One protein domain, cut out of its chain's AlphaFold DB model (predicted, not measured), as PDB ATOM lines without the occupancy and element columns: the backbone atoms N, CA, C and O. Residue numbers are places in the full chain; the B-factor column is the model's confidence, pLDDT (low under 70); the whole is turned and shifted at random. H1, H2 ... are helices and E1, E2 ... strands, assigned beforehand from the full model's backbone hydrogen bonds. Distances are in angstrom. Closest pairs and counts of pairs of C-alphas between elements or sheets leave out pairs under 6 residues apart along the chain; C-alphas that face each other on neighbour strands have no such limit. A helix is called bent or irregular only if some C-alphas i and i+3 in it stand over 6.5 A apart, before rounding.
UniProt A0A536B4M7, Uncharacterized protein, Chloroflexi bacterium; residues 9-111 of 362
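AT A GLANCE: This is residues 9 to 111 of the 362 residues of an uncharacterized protein of Chloroflexi bacterium (UniProt A0A536B4M7). A small sheet of three short strands, E1, E2 and E3, sits at one end, set off from a larger body by the long link of residues 26 to 40. In that body two parallel strands, E4 and E5, lie side by side near the middle with H1 over one face, and H2 meets one end of H1 at a corner. The printed part has 103 residues with five named strands and two named helices, in the order E1 E2 E3 E4 H1 E5 H2; the sheets run E1 E2 E3, antiparallel, and E4 E5, parallel. The class is mixed, helices and strands, with under half of the residues in named elements. The whole is compact, with a radius of gyration of the C-alphas of 14.8 A and spans of 42 by 37 by 25 A.

HOW THE PARTS SIT: E1, residues 9 to 11, E2, residues 15 to 18, and E3, residues 22 to 25, form a meander, each strand the antiparallel neighbour of the one before, with two hairpins, E1 and E2, and E2 and E3. N 9 and O 17 are 2.8 A apart across the first pair, and N 16 and O 24 are 2.8 A apart across the second, both within hydrogen-bond range. E3 is apart from E4, residues 41 to 45. E4 is parallel to E5, residues 77 to 81, at 8 degrees, with N 44 and O 79 2.8 A apart. E4, H1, residues 58 to 70, and E5 form a strand-helix-strand unit, two parallel neighbour strands with a helix between, and its crossover is right-handed. The closest C-alphas of E4 and H1 are those of Ala 41 and Leu 70, 7.1 A apart. H1 and H2, residues 89 to 98, touch only at their ends, at a steep tilt of 62 degrees and the same way; H1 does so with residues 59 to 60 alone, and the closest C-alphas are those of Val 60 and Ala 90, 5.4 A apart. Every O i to N i+4 pair is within hydrogen-bond range in H2, and 7 of 9 in H1.

IN THESE COORDINATES: E1 begins at C-alpha 9, (135.117, 7.353, 54.699). E4 is 12.6 A long and E5 12.7 A. H1 is 18.5 A long and irregular, but only just: C-alphas 65 and 68 are 6.8 A apart. H2 is 14.3 A long and ends at C-alpha 98, (113.920, 12.524, 22.231).

THE WHOLE: The C-alphas farthest apart, those of Val 9 and Arg 87, are 43.1 A apart. The printed part has no cut. The links E3 to E4 and E4 to H1 are long. The mean pLDDT of the printed part is 86.9, with residues 31 to 34, 53 and 56 under 70.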
ATOM      1  N   VAL A   9     135.178   7.512  53.237       92.44
ATOM      2  CA  VAL A   9     135.117   7.353  54.699       92.44
ATOM      3  C   VAL A   9     134.933   5.885  55.066       92.44
ATOM      4  O   VAL A   9     135.633   5.373  55.937       92.44
ATOM      5  N   ARG A  10     134.028   5.190  54.370       90.94
ATOM      6  CA  ARG A  10     133.690   3.791  54.639       90.94
ATOM      7  C   ARG A  10     133.320   3.063  53.353       90.94
ATOM      8  O   ARG A  10     132.814   3.655  52.404       90.94
ATOM      9  N   ARG A  11     133.585   1.756  53.329       90.75
ATOM     10  CA  ARG A  11     133.145   0.838  52.275       90.75
ATOM     11  C   ARG A  11     132.423  -0.345  52.897       90.75
ATOM     12  O   ARG A  11     132.901  -0.901  53.884       90.75
ATOM     13  N   THR A  12     131.300  -0.720  52.311       90.06
ATOM     14  CA  THR A  12     130.566  -1.954  52.600       90.06
ATOM     15  C   THR A  12     130.498  -2.807  51.329       90.06
ATOM     16  O   THR A  12     131.109  -2.463  50.316       90.06
ATOM     17  N   ALA A  13     129.783  -3.933  51.377       87.19
ATOM     18  CA  ALA A  13     129.576  -4.779  50.203       87.19
ATOM     19  C   ALA A  13     128.754  -4.088  49.099       87.19
ATOM     20  O   ALA A  13     128.950  -4.387  47.926       87.19
ATOM     21  N   SER A  14     127.859  -3.164  49.465       86.75
ATOM     22  CA  SER A  14     126.902  -2.529  48.549       86.75
ATOM     23  C   SER A  14     126.975  -1.000  48.521       86.75
ATOM     24  O   SER A  14     126.244  -0.383  47.750       86.75
ATOM     25  N   ALA A  15     127.835  -0.375  49.336       89.75
ATOM     26  CA  ALA A  15     127.917   1.078  49.428       89.75
ATOM     27  C   ALA A  15     129.334   1.617  49.677       89.75
ATOM     28  O   ALA A  15     130.191   0.985  50.306       89.75
ATOM     29  N   VAL A  16     129.559   2.844  49.215       91.69
ATOM     30  CA  VAL A  16     130.741   3.661  49.488       91.69
ATOM     31  C   VAL A  16     130.278   4.991  50.072       91.69
ATOM     32  O   VAL A  16     129.646   5.794  49.388       91.69
ATOM     33  N   GLU A  17     130.628   5.237  51.330       92.19
ATOM     34  CA  GLU A  17     130.357   6.504  52.010       92.19
ATOM     35  C   GLU A  17     131.500   7.485  51.738       92.19
ATOM     36  O   GLU A  17     132.684   7.163  51.918       92.19
ATOM     37  N   LEU A  18     131.144   8.694  51.317       92.25
ATOM     38  CA  LEU A  18     132.059   9.794  51.051       92.25
ATOM     39  C   LEU A  18     131.908  10.893  52.112       92.25
ATOM     40  O   LEU A  18     130.849  11.076  52.716       92.25
ATOM     41  N   ARG A  19     132.969  11.679  52.316       87.81
ATOM     42  CA  ARG A  19     132.907  12.903  53.125       87.81
ATOM     43  C   ARG A  19     131.851  13.847  52.544       87.81
ATOM     44  O   ARG A  19     131.819  14.053  51.336       87.81
ATOM     45  N   GLY A  20     131.041  14.449  53.416       84.19
ATOM     46  CA  GLY A  20     129.954  15.349  53.015       84.19
ATOM     47  C   GLY A  20     128.574  14.690  52.944       84.19
ATOM     48  O   GLY A  20     127.705  15.218  52.263       84.19
ATOM     49  N   ASN A  21     128.369  13.569  53.647       84.56
ATOM     50  CA  ASN A  21     127.092  12.844  53.723       84.56
ATOM     51  C   ASN A  21     126.576  12.368  52.354       84.56
ATOM     52  O   ASN A  21     125.372  12.322  52.117       84.56
ATOM     53  N   VAL A  22     127.497  12.013  51.454       89.50
ATOM     54  CA  VAL A  22     127.180  11.434  50.145       89.50
ATOM     55  C   VAL A  22     127.461   9.942  50.193       89.50
ATOM     56  O   VAL A  22     128.539   9.520  50.615       89.50
ATOM     57  N   VAL A  23     126.504   9.144  49.729       91.06
ATOM     58  CA  VAL A  23     126.624   7.689  49.646       91.06
ATOM     59  C   VAL A  23     126.435   7.271  48.194       91.06
ATOM     60  O   VAL A  23     125.494   7.703  47.535       91.06
ATOM     61  N   ILE A  24     127.356   6.454  47.688       91.12
ATOM     62  CA  ILE A  24     127.191   5.730  46.427       91.12
ATOM     63  C   ILE A  24     126.762   4.324  46.814       91.12
ATOM     64  O   ILE A  24     127.541   3.611  47.445       91.12
ATOM     65  N   GLU A  25     125.551   3.924  46.455       90.19
ATOM     66  CA  GLU A  25     124.983   2.637  46.845       90.19
ATOM     67  C   GLU A  25     124.333   1.915  45.669       90.19
ATOM     68  O   GLU A  25     123.818   2.536  44.739       90.19
ATOM     69  N   VAL A  26     124.377   0.586  45.720       86.69
ATOM     70  CA  VAL A  26     123.649  -0.288  44.802       86.69
ATOM     71  C   VAL A  26     122.331  -0.664  45.462       86.69
ATOM     72  O   VAL A  26     122.313  -1.311  46.510       86.69
ATOM     73  N   LEU A  27     121.230  -0.259  44.837       82.25
ATOM     74  CA  LEU A  27     119.880  -0.556  45.296       82.25
ATOM     75  C   LEU A  27     119.281  -1.699  44.482       82.25
ATOM     76  O   LEU A  27     119.520  -1.835  43.284       82.25
ATOM     77  N   THR A  28     118.453  -2.510  45.134       76.06
ATOM     78  CA  THR A  28     117.618  -3.495  44.441       76.06
ATOM     79  C   THR A  28     116.633  -2.780  43.518       76.06
ATOM     80  O   THR A  28     116.008  -1.808  43.949       76.06
ATOM     81  N   CYS A  29     116.429  -3.294  42.305       71.19
ATOM     82  CA  CYS A  29     115.453  -2.784  41.339       71.19
ATOM     83  C   CYS A  29     114.002  -2.999  41.825       71.19
ATOM     84  O   CYS A  29     113.303  -3.915  41.400       71.19
ATOM     85  N   SER A  30     113.547  -2.164  42.758       71.38
ATOM     86  CA  SER A  30     112.192  -2.185  43.305       71.38
ATOM     87  C   SER A  30     111.678  -0.764  43.509       71.38
ATOM     88  O   SER A  30     112.327   0.072  44.140       71.38
ATOM     89  N   TYR A  31     110.465  -0.482  43.029       65.44
ATOM     90  CA  TYR A  31     109.823   0.820  43.239       65.44
ATOM     91  C   TYR A  31     109.480   1.075  44.718       65.44
ATOM     92  O   TYR A  31     109.234   2.218  45.104       65.44
ATOM     93  N   ARG A  32     109.431   0.023  45.555       67.50
ATOM     94  CA  ARG A  32     109.091   0.130  46.984       67.50
ATOM     95  C   ARG A  32     110.260   0.656  47.812       67.50
ATOM     96  O   ARG A  32     110.035   1.434  48.731       67.50
ATOM     97  N   SER A  33     111.489   0.253  47.489       68.56
ATOM     98  CA  SER A  33     112.690   0.624  48.249       68.56
ATOM     99  C   SER A  33     113.363   1.909  47.764       68.56
ATOM    100  O   SER A  33     114.178   2.468  48.486       68.56
ATOM    101  N   THR A  34     113.021   2.397  46.571       69.00
ATOM    102  CA  THR A  34     113.678   3.552  45.933       69.00
ATOM    103  C   THR A  34     112.972   4.894  46.176       69.00
ATOM    104  O   THR A  34     113.483   5.941  45.780       69.00
ATOM    105  N   ARG A  35     111.817   4.904  46.858       74.38
ATOM    106  CA  ARG A  35     111.101   6.138  47.232       74.38
ATOM    107  C   ARG A  35     111.645   6.741  48.529       74.38
ATOM    108  O   ARG A  35     111.988   6.018  49.454       74.38
ATOM    109  N   GLY A  36     111.614   8.073  48.623       74.12
ATOM    110  CA  GLY A  36     111.891   8.811  49.867       74.12
ATOM    111  C   GLY A  36     113.324   9.321  50.035       74.12
ATOM    112  O   GLY A  36     113.618   9.942  51.052       74.12
ATOM    113  N   TYR A  37     114.190   9.118  49.040       79.62
ATOM    114  CA  TYR A  37     115.562   9.628  49.035       79.62
ATOM    115  C   TYR A  37     115.714  10.846  48.117       79.62
ATOM    116  O   TYR A  37     114.976  11.006  47.142       79.62
ATOM    117  N   ALA A  38     116.696  11.694  48.427       87.44
ATOM    118  CA  ALA A  38     117.183  12.732  47.524       87.44
ATOM    119  C   ALA A  38     118.359  12.171  46.715       87.44
ATOM    120  O   ALA A  38     119.318  11.660  47.296       87.44
ATOM    121  N   PHE A  39     118.298  12.272  45.388       90.88
ATOM    122  CA  PHE A  39     119.304  11.689  44.502       90.88
ATOM    123  C   PHE A  39     120.083  12.781  43.771       90.88
ATOM    124  O   PHE A  39     119.501  13.600  43.066       90.88
ATOM    125  N   ALA A  40     121.412  12.769  43.895       91.88
ATOM    126  CA  ALA A  40     122.277  13.608  43.060       91.88
ATOM    127  C   ALA A  40     122.473  12.990  41.665       91.88
ATOM    128  O   ALA A  40     122.567  13.699  40.668       91.88
ATOM    129  N   ALA A  41     122.507  11.660  41.585       93.50
ATOM    130  CA  ALA A  41     122.510  10.928  40.331       93.50
ATOM    131  C   ALA A  41     121.872   9.549  40.522       93.50
ATOM    132  O   ALA A  41     122.030   8.938  41.579       93.50
ATOM    133  N   VAL A  42     121.190   9.055  39.492       94.19
ATOM    134  CA  VAL A  42     120.695   7.676  39.405       94.19
ATOM    135  C   VAL A  42     121.224   7.066  38.115       94.19
ATOM    136  O   VAL A  42     121.044   7.644  37.044       94.19
ATOM    137  N   ILE A  43     121.861   5.901  38.224       94.56
ATOM    138  CA  ILE A  43     122.298   5.099  37.079       94.56
ATOM    139  C   ILE A  43     121.407   3.859  37.030       94.56
ATOM    140  O   ILE A  43     121.442   3.022  37.927       94.56
ATOM    141  N   ALA A  44     120.579   3.788  35.997       93.12
ATOM    142  CA  ALA A  44     119.696   2.678  35.693       93.12
ATOM    143  C   ALA A  44     120.378   1.785  34.651       93.12
ATOM    144  O   ALA A  44     120.203   1.993  33.451       93.12
ATOM    145  N   ASP A  45     121.198   0.852  35.128       92.00
ATOM    146  CA  ASP A  45     121.928  -0.090  34.278       92.00
ATOM    147  C   ASP A  45     121.039  -1.268  33.854       92.00
ATOM    148  O   ASP A  45     120.204  -1.730  34.636       92.00
ATOM    149  N   GLU A  46     121.190  -1.712  32.608       90.00
ATOM    150  CA  GLU A  46     120.393  -2.757  31.945       90.00
ATOM    151  C   GLU A  46     118.868  -2.561  32.066       90.00
ATOM    152  O   GLU A  46     118.092  -3.513  32.193       90.00
ATOM    153  N   CYS A  47     118.405  -1.308  32.017       88.69
ATOM    154  CA  CYS A  47     117.023  -0.979  32.371       88.69
ATOM    155  C   CYS A  47     115.952  -1.626  31.475       88.69
ATOM    156  O   CYS A  47     114.832  -1.817  31.936       88.69
ATOM    157  N   ALA A  48     116.258  -1.995  30.223       85.19
ATOM    158  CA  ALA A  48     115.295  -2.689  29.358       85.19
ATOM    159  C   ALA A  48     115.044  -4.152  29.771       85.19
ATOM    160  O   ALA A  48     114.088  -4.761  29.292       85.19
ATOM    161  N   PHE A  49     115.880  -4.706  30.654       83.94
ATOM    162  CA  PHE A  49     115.837  -6.104  31.094       83.94
ATOM    163  C   PHE A  49     115.430  -6.262  32.558       83.94
ATOM    164  O   PHE A  49     115.446  -7.374  33.089       83.94
ATOM    165  N   TRP A  50     115.053  -5.170  33.225       85.31
ATOM    166  CA  TRP A  50     114.521  -5.245  34.578       85.31
ATOM    167  C   TRP A  50     113.253  -6.094  34.600       85.31
ATOM    168  O   TRP A  50     112.416  -6.024  33.699       85.31
ATOM    169  N   LYS A  51     113.109  -6.901  35.651       71.69
ATOM    170  CA  LYS A  51     111.987  -7.825  35.820       71.69
ATOM    171  C   LYS A  51     111.280  -7.574  37.134       71.69
ATOM    172  O   LYS A  51     111.900  -7.223  38.134       71.69
ATOM    173  N   SER A  52     109.979  -7.811  37.123       71.88
ATOM    174  CA  SER A  52     109.146  -7.858  38.314       71.88
ATOM    175  C   SER A  52     108.102  -8.944  38.120       71.88
ATOM    176  O   SER A  52     107.542  -9.076  37.037       71.88
ATOM    177  N   GLU A  53     107.829  -9.715  39.167       66.19
ATOM    178  CA  GLU A  53     106.728 -10.681  39.142       66.19
ATOM    179  C   GLU A  53     105.357 -10.000  39.189       66.19
ATOM    180  O   GLU A  53     104.373 -10.574  38.736       66.19
ATOM    181  N   ASP A  54     105.302  -8.779  39.726       71.00
ATOM    182  CA  ASP A  54     104.069  -8.016  39.930       71.00
ATOM    183  C   ASP A  54     103.875  -6.917  38.871       71.00
ATOM    184  O   ASP A  54     102.860  -6.222  38.886       71.00
ATOM    185  N   SER A  55     104.846  -6.708  37.972       73.56
ATOM    186  CA  SER A  55     104.790  -5.638  36.970       73.56
ATOM    187  C   SER A  55     105.304  -6.071  35.606       73.56
ATOM    188  O   SER A  55     106.391  -6.623  35.468       73.56
ATOM    189  N   ALA A  56     104.538  -5.710  34.579       67.50
ATOM    190  CA  ALA A  56     104.897  -5.881  33.177       67.50
ATOM    191  C   ALA A  56     105.829  -4.783  32.632       67.50
ATOM    192  O   ALA A  56     106.301  -4.876  31.500       67.50
ATOM    193  N   SER A  57     106.058  -3.703  33.385       76.69
ATOM    194  CA  SER A  57     106.942  -2.593  32.987       76.69
ATOM    195  C   SER A  57     107.698  -2.044  34.204       76.69
ATOM    196  O   SER A  57     107.476  -0.903  34.623       76.69
ATOM    197  N   PRO A  58     108.565  -2.872  34.815       81.44
ATOM    198  CA  PRO A  58     109.288  -2.510  36.033       81.44
ATOM    199  C   PRO A  58     110.228  -1.318  35.830       81.44
ATOM    200  O   PRO A  58     110.416  -0.519  36.743       81.44
ATOM    201  N   ASP A  59     110.771  -1.159  34.626       85.19
ATOM    202  CA  ASP A  59     111.573  -0.012  34.212       85.19
ATOM    203  C   ASP A  59     110.811   1.311  34.361       85.19
ATOM    204  O   ASP A  59     111.286   2.239  35.016       85.19
ATOM    205  N   VAL A  60     109.588   1.384  33.840       86.56
ATOM    206  CA  VAL A  60     108.732   2.569  33.944       86.56
ATOM    207  C   VAL A  60     108.393   2.867  35.405       86.56
ATOM    208  O   VAL A  60     108.484   4.020  35.833       86.56
ATOM    209  N   GLU A  61     108.037   1.853  36.194       85.56
ATOM    210  CA  GLU A  61     107.671   2.025  37.604       85.56
ATOM    211  C   GLU A  61     108.833   2.512  38.471       85.56
ATOM    212  O   GLU A  61     108.673   3.464  39.242       85.56
ATOM    213  N   VAL A  62     110.010   1.897  38.335       87.94
ATOM    214  CA  VAL A  62     111.207   2.273  39.097       87.94
ATOM    215  C   VAL A  62     111.682   3.664  38.691       87.94
ATOM    216  O   VAL A  62     111.939   4.498  39.562       87.94
ATOM    217  N   LEU A  63     111.722   3.974  37.392       90.19
ATOM    218  CA  LEU A  63     112.110   5.307  36.928       90.19
ATOM    219  C   LEU A  63     111.129   6.385  37.411       90.19
ATOM    220  O   LEU A  63     111.551   7.468  37.819       90.19
ATOM    221  N   ASN A  64     109.828   6.099  37.436       88.88
ATOM    222  CA  ASN A  64     108.835   7.016  37.999       88.88
ATOM    223  C   ASN A  64     108.970   7.179  39.519       88.88
ATOM    224  O   ASN A  64     108.686   8.259  40.036       88.88
ATOM    225  N   ALA A  65     109.423   6.150  40.239       87.19
ATOM    226  CA  ALA A  65     109.651   6.220  41.679       87.19
ATOM    227  C   ALA A  65     110.863   7.094  42.056       87.19
ATOM    228  O   ALA A  65     110.801   7.793  43.068       87.19
ATOM    229  N   VAL A  66     111.928   7.099  41.244       90.00
ATOM    230  CA  VAL A  66     113.158   7.871  41.525       90.00
ATOM    231  C   VAL A  66     113.112   9.317  41.025       90.00
ATOM    232  O   VAL A  66     113.750  10.190  41.617       90.00
ATOM    233  N   ARG A  67     112.341   9.607  39.965       90.62
ATOM    234  CA  ARG A  67     112.222  10.957  39.370       90.62
ATOM    235  C   ARG A  67     111.901  12.064  40.390       90.62
ATOM    236  O   ARG A  67     112.561  13.101  40.327       90.62
ATOM    237  N   PRO A  68     110.968  11.886  41.348       90.62
ATOM    238  CA  PRO A  68     110.714  12.896  42.376       90.62
ATOM    239  C   PRO A  68     111.927  13.196  43.267       90.62
ATOM    240  O   PRO A  68     112.141  14.348  43.633       90.62
ATOM    241  N   GLY A  69     112.740  12.185  43.593       88.19
ATOM    242  CA  GLY A  69     113.927  12.350  44.438       88.19
ATOM    243  C   GLY A  69     115.056  13.120  43.750       88.19
ATOM    244  O   GLY A  69     115.777  13.872  44.403       88.19
ATOM    245  N   LEU A  70     115.168  12.992  42.425       90.81
ATOM    246  CA  LEU A  70     116.112  13.759  41.601       90.81
ATOM    247  C   LEU A  70     115.757  15.253  41.566       90.81
ATOM    248  O   LEU A  70     116.632  16.103  41.675       90.81
ATOM    249  N   ALA A  71     114.464  15.593  41.519       88.75
ATOM    250  CA  ALA A  71     114.006  16.985  41.437       88.75
ATOM    251  C   ALA A  71     114.445  17.874  42.622       88.75
ATOM    252  O   ALA A  71     114.366  19.098  42.538       88.75
ATOM    253  N   THR A  72     114.897  17.271  43.725       86.19
ATOM    254  CA  THR A  72     115.307  17.986  44.942       86.19
ATOM    255  C   THR A  72     116.700  18.619  44.852       86.19
ATOM    256  O   THR A  72     116.981  19.552  45.605       86.19
ATOM    257  N   ILE A  73     117.564  18.158  43.938       89.56
ATOM    258  CA  ILE A  73     118.952  18.622  43.812       89.56
ATOM    259  C   ILE A  73     119.159  19.251  42.424       89.56
ATOM    260  O   ILE A  73     119.083  18.551  41.414       89.56
ATOM    261  N   PRO A  74     119.462  20.561  42.333       90.12
ATOM    262  CA  PRO A  74     119.770  21.200  41.058       90.12
ATOM    263  C   PRO A  74     120.939  20.518  40.338       90.12
ATOM    264  O   PRO A  74     121.992  20.285  40.928       90.12
ATOM    265  N   GLY A  75     120.758  20.220  39.051       89.69
ATOM    266  CA  GLY A  75     121.762  19.522  38.243       89.69
ATOM    267  C   GLY A  75     121.819  18.008  38.462       89.69
ATOM    268  O   GLY A  75     122.752  17.375  37.970       89.69
ATOM    269  N   SER A  76     120.847  17.419  39.170       93.31
ATOM    270  CA  SER A  76     120.745  15.965  39.305       93.31
ATOM    271  C   SER A  76     120.657  15.271  37.944       93.31
ATOM    272  O   SER A  76     119.999  15.788  37.037       93.31
ATOM    273  N   LEU A  77     121.227  14.072  37.824       94.25
ATOM    274  CA  LEU A  77     121.263  13.337  36.558       94.25
ATOM    275  C   LEU A  77     120.600  11.959  36.664       94.25
ATOM    276  O   LEU A  77     120.907  11.179  37.561       94.25
ATOM    277  N   LEU A  78     119.735  11.634  35.702       94.50
ATOM    278  CA  LEU A  78     119.270  10.269  35.461       94.50
ATOM    279  C   LEU A  78     119.978   9.722  34.223       94.50
ATOM    280  O   LEU A  78     119.789  10.249  33.129       94.50
ATOM    281  N   VAL A  79     120.761   8.663  34.397       95.12
ATOM    282  CA  VAL A  79     121.442   7.957  33.308       95.12
ATOM    283  C   VAL A  79     120.805   6.583  33.167       95.12
ATOM    284  O   VAL A  79     120.898   5.775  34.081       95.12
ATOM    285  N   ALA A  80     120.155   6.319  32.037       94.50
ATOM    286  CA  ALA A  80     119.639   4.994  31.700       94.50
ATOM    287  C   ALA A  80     120.548   4.358  30.645       94.50
ATOM    288  O   ALA A  80     120.773   4.956  29.592       94.50
ATOM    289  N   ILE A  81     121.083   3.177  30.942       93.56
ATOM    290  CA  ILE A  81     122.036   2.447  30.101       93.56
ATOM    291  C   ILE A  81     121.438   1.071  29.847       93.56
ATOM    292  O   ILE A  81     121.030   0.401  30.788       93.56
ATOM    293  N   SER A  82     121.323   0.659  28.587       93.00
ATOM    294  CA  SER A  82     120.809  -0.667  28.242       93.00
ATOM    295  C   SER A  82     121.015  -0.963  26.762       93.00
ATOM    296  O   SER A  82     120.960  -0.048  25.935       93.00
ATOM    297  N   SER A  83     121.130  -2.245  26.417       90.44
ATOM    298  CA  SER A  83     120.883  -2.704  25.049       90.44
ATOM    299  C   SER A  83     119.390  -2.559  24.713       90.44
ATOM    300  O   SER A  83     118.544  -2.775  25.593       90.44
ATOM    301  N   PRO A  84     119.026  -2.167  23.477       88.88
ATOM    302  CA  PRO A  84     117.640  -2.193  23.019       88.88
ATOM    303  C   PRO A  84     117.078  -3.618  23.005       88.88
ATOM    304  O   PRO A  84     117.781  -4.564  22.674       88.88
ATOM    305  N   TYR A  85     115.789  -3.763  23.313       84.25
ATOM    306  CA  TYR A  85     115.068  -5.033  23.192       84.25
ATOM    307  C   TYR A  85     113.832  -4.843  22.300       84.25
ATOM    308  O   TYR A  85     113.977  -4.562  21.111       84.25
ATOM    309  N   SER A  86     112.616  -4.943  22.835       82.75
ATOM    310  CA  SER A  86     111.373  -4.677  22.105       82.75
ATOM    311  C   SER A  86     110.996  -3.189  22.110       82.75
ATOM    312  O   SER A  86     111.521  -2.384  22.879       82.75
ATOM    313  N   ARG A  87     110.066  -2.793  21.230       85.25
ATOM    314  CA  ARG A  87     109.535  -1.418  21.120       85.25
ATOM    315  C   ARG A  87     108.544  -1.079  22.247       85.25
ATOM    316  O   ARG A  87     107.429  -0.622  21.990       85.25
ATOM    317  N   LYS A  88     108.939  -1.326  23.497       80.62
ATOM    318  CA  LYS A  88     108.156  -1.081  24.716       80.62
ATOM    319  C   LYS A  88     109.047  -0.545  25.844       80.62
ATOM    320  O   LYS A  88     110.271  -0.544  25.728       80.62
ATOM    321  N   GLY A  89     108.423  -0.076  26.921       84.94
ATOM    322  CA  GLY A  89     109.130   0.407  28.109       84.94
ATOM    323  C   GLY A  89     109.736   1.809  27.971       84.94
ATOM    324  O   GLY A  89     109.567   2.518  26.972       84.94
ATOM    325  N   ALA A  90     110.440   2.218  29.019       89.44
ATOM    326  CA  ALA A  90     110.993   3.552  29.195       89.44
ATOM    327  C   ALA A  90     112.081   3.882  28.167       89.44
ATOM    328  O   ALA A  90     112.125   5.012  27.680       89.44
ATOM    329  N   LEU A  91     112.921   2.908  27.797       90.81
ATOM    330  CA  LEU A  91     113.996   3.115  26.822       90.81
ATOM    331  C   LEU A  91     113.439   3.415  25.423       90.81
ATOM    332  O   LEU A  91     113.861   4.375  24.778       90.81
ATOM    333  N   TRP A  92     112.445   2.642  24.967       90.06
ATOM    334  CA  TRP A  92     111.771   2.898  23.692       90.06
ATOM    335  C   TRP A  92     111.032   4.237  23.702       90.06
ATOM    336  O   TRP A  92     111.108   4.993  22.731       90.06
ATOM    337  N   GLN A  93     110.348   4.562  24.802       90.88
ATOM    338  CA  GLN A  93     109.638   5.830  24.928       90.88
ATOM    339  C   GLN A  93     110.604   7.021  24.879       90.88
ATOM    340  O   GLN A  93     110.310   8.010  24.203       90.88
ATOM    341  N   ALA A  94     111.762   6.914  25.539       92.31
ATOM    342  CA  ALA A  94     112.808   7.926  25.488       92.31
ATOM    343  C   ALA A  94     113.365   8.082  24.066       92.31
ATOM    344  O   ALA A  94     113.426   9.199  23.554       92.31
ATOM    345  N   TYR A  95     113.680   6.972  23.391       93.81
ATOM    346  CA  TYR A  95     114.130   6.983  21.998       93.81
ATOM    347  C   TYR A  95     113.104   7.652  21.074       93.81
ATOM    348  O   TYR A  95     113.430   8.606  20.374       93.81
ATOM    349  N   LYS A  96     111.838   7.225  21.120       93.00
ATOM    350  CA  LYS A  96     110.757   7.776  20.288       93.00
ATOM    351  C   LYS A  96     110.539   9.276  20.517       93.00
ATOM    352  O   LYS A  96     110.228  10.003  19.573       93.00
ATOM    353  N   ASN A  97     110.657   9.728  21.765       93.69
ATOM    354  CA  ASN A  97     110.353  11.104  22.138       93.69
ATOM    355  C   ASN A  97     111.525  12.068  21.979       93.69
ATOM    356  O   ASN A  97     111.257  13.245  21.789       93.69
ATOM    357  N   HIS A  98     112.774  11.616  22.078       95.56
ATOM    358  CA  HIS A  98     113.920  12.524  22.231       95.56
ATOM    359  C   HIS A  98     115.058  12.269  21.235       95.56
ATOM    360  O   HIS A  98     115.875  13.154  20.997       95.56
ATOM    361  N   TYR A  99     115.127  11.089  20.608       94.94
ATOM    362  CA  TYR A  99     116.215  10.791  19.676       94.94
ATOM    363  C   TYR A  99     116.187  11.705  18.442       94.94
ATOM    364  O   TYR A  99     115.143  11.888  17.812       94.94
ATOM    365  N   GLY A 100     117.354  12.254  18.087       93.19
ATOM    366  CA  GLY A 100     117.528  13.123  16.920       93.19
ATOM    367  C   GLY A 100     116.902  14.515  17.057       93.19
ATOM    368  O   GLY A 100     116.614  15.143  16.040       93.19
ATOM    369  N   ARG A 101     116.649  14.986  18.286       92.81
ATOM    370  CA  ARG A 101     116.099  16.321  18.557       92.81
ATOM    371  C   ARG A 101     117.161  17.241  19.151       92.81
ATOM    372  O   ARG A 101     117.520  17.115  20.319       92.81
ATOM    373  N   ASP A 102     117.636  18.186  18.350       90.44
ATOM    374  CA  ASP A 102     118.588  19.196  18.813       90.44
ATOM    375  C   ASP A 102     117.954  20.099  19.881       90.44
ATOM    376  O   ASP A 102     116.828  20.573  19.732       90.44
ATOM    377  N   GLY A 103     118.688  20.350  20.969       88.75
ATOM    378  CA  GLY A 103     118.227  21.196  22.076       88.75
ATOM    379  C   GLY A 103     117.210  20.540  23.020       88.75
ATOM    380  O   GLY A 103     116.693  21.225  23.904       88.75
ATOM    381  N   ASP A 104     116.926  19.243  22.869       91.69
ATOM    382  CA  ASP A 104     116.112  18.493  23.828       91.69
ATOM    383  C   ASP A 104     116.866  18.352  25.170       91.69
ATOM    384  O   ASP A 104     118.062  18.044  25.173       91.69
ATOM    385  N   PRO A 105     116.215  18.577  26.330       89.62
ATOM    386  CA  PRO A 105     116.844  18.372  27.637       89.62
ATOM    387  C   PRO A 105     117.245  16.912  27.905       89.62
ATOM    388  O   PRO A 105     118.006  16.655  28.840       89.62
ATOM    389  N   VAL A 106     116.737  15.952  27.125       93.44
ATOM    390  CA  VAL A 106     117.081  14.533  27.223       93.44
ATOM    391  C   VAL A 106     118.006  14.137  26.074       93.44
ATOM    392  O   VAL A 106     117.604  14.090  24.914       93.44
ATOM    393  N   LEU A 107     119.242  13.759  26.408       94.31
ATOM    394  CA  LEU A 107     120.172  13.171  25.447       94.31
ATOM    395  C   LEU A 107     119.879  11.677  25.277       94.31
ATOM    396  O   LEU A 107     120.011  10.901  26.222       94.31
ATOM    397  N   VAL A 108     119.558  11.265  24.051       94.69
ATOM    398  CA  VAL A 108     119.521   9.849  23.666       94.69
ATOM    399  C   VAL A 108     120.732   9.547  22.799       94.69
ATOM    400  O   VAL A 108     120.827  10.019  21.666       94.69
ATOM    401  N   TRP A 109     121.639   8.732  23.328       92.88
ATOM    402  CA  TRP A 109     122.818   8.267  22.611       92.88
ATOM    403  C   TRP A 109     122.657   6.798  22.222       92.88
ATOM    404  O   TRP A 109     122.425   5.944  23.074       92.88
ATOM    405  N   ARG A 110     122.763   6.514  20.922       94.25
ATOM    406  CA  ARG A 110     122.676   5.172  20.340       94.25
ATOM    407  C   ARG A 110     123.914   4.941  19.481       94.25
ATOM    408  O   ARG A 110     124.194   5.750  18.600       94.25
ATOM    409  N   ALA A 111     124.618   3.842  19.718       94.00
ATOM    410  CA  ALA A 111     125.789   3.448  18.949       94.00
ATOM    411  C   ALA A 111     125.872   1.919  18.879       94.00
ATOM    412  O   ALA A 111     125.537   1.243  19.850       94.00
TER     413      ALA A 111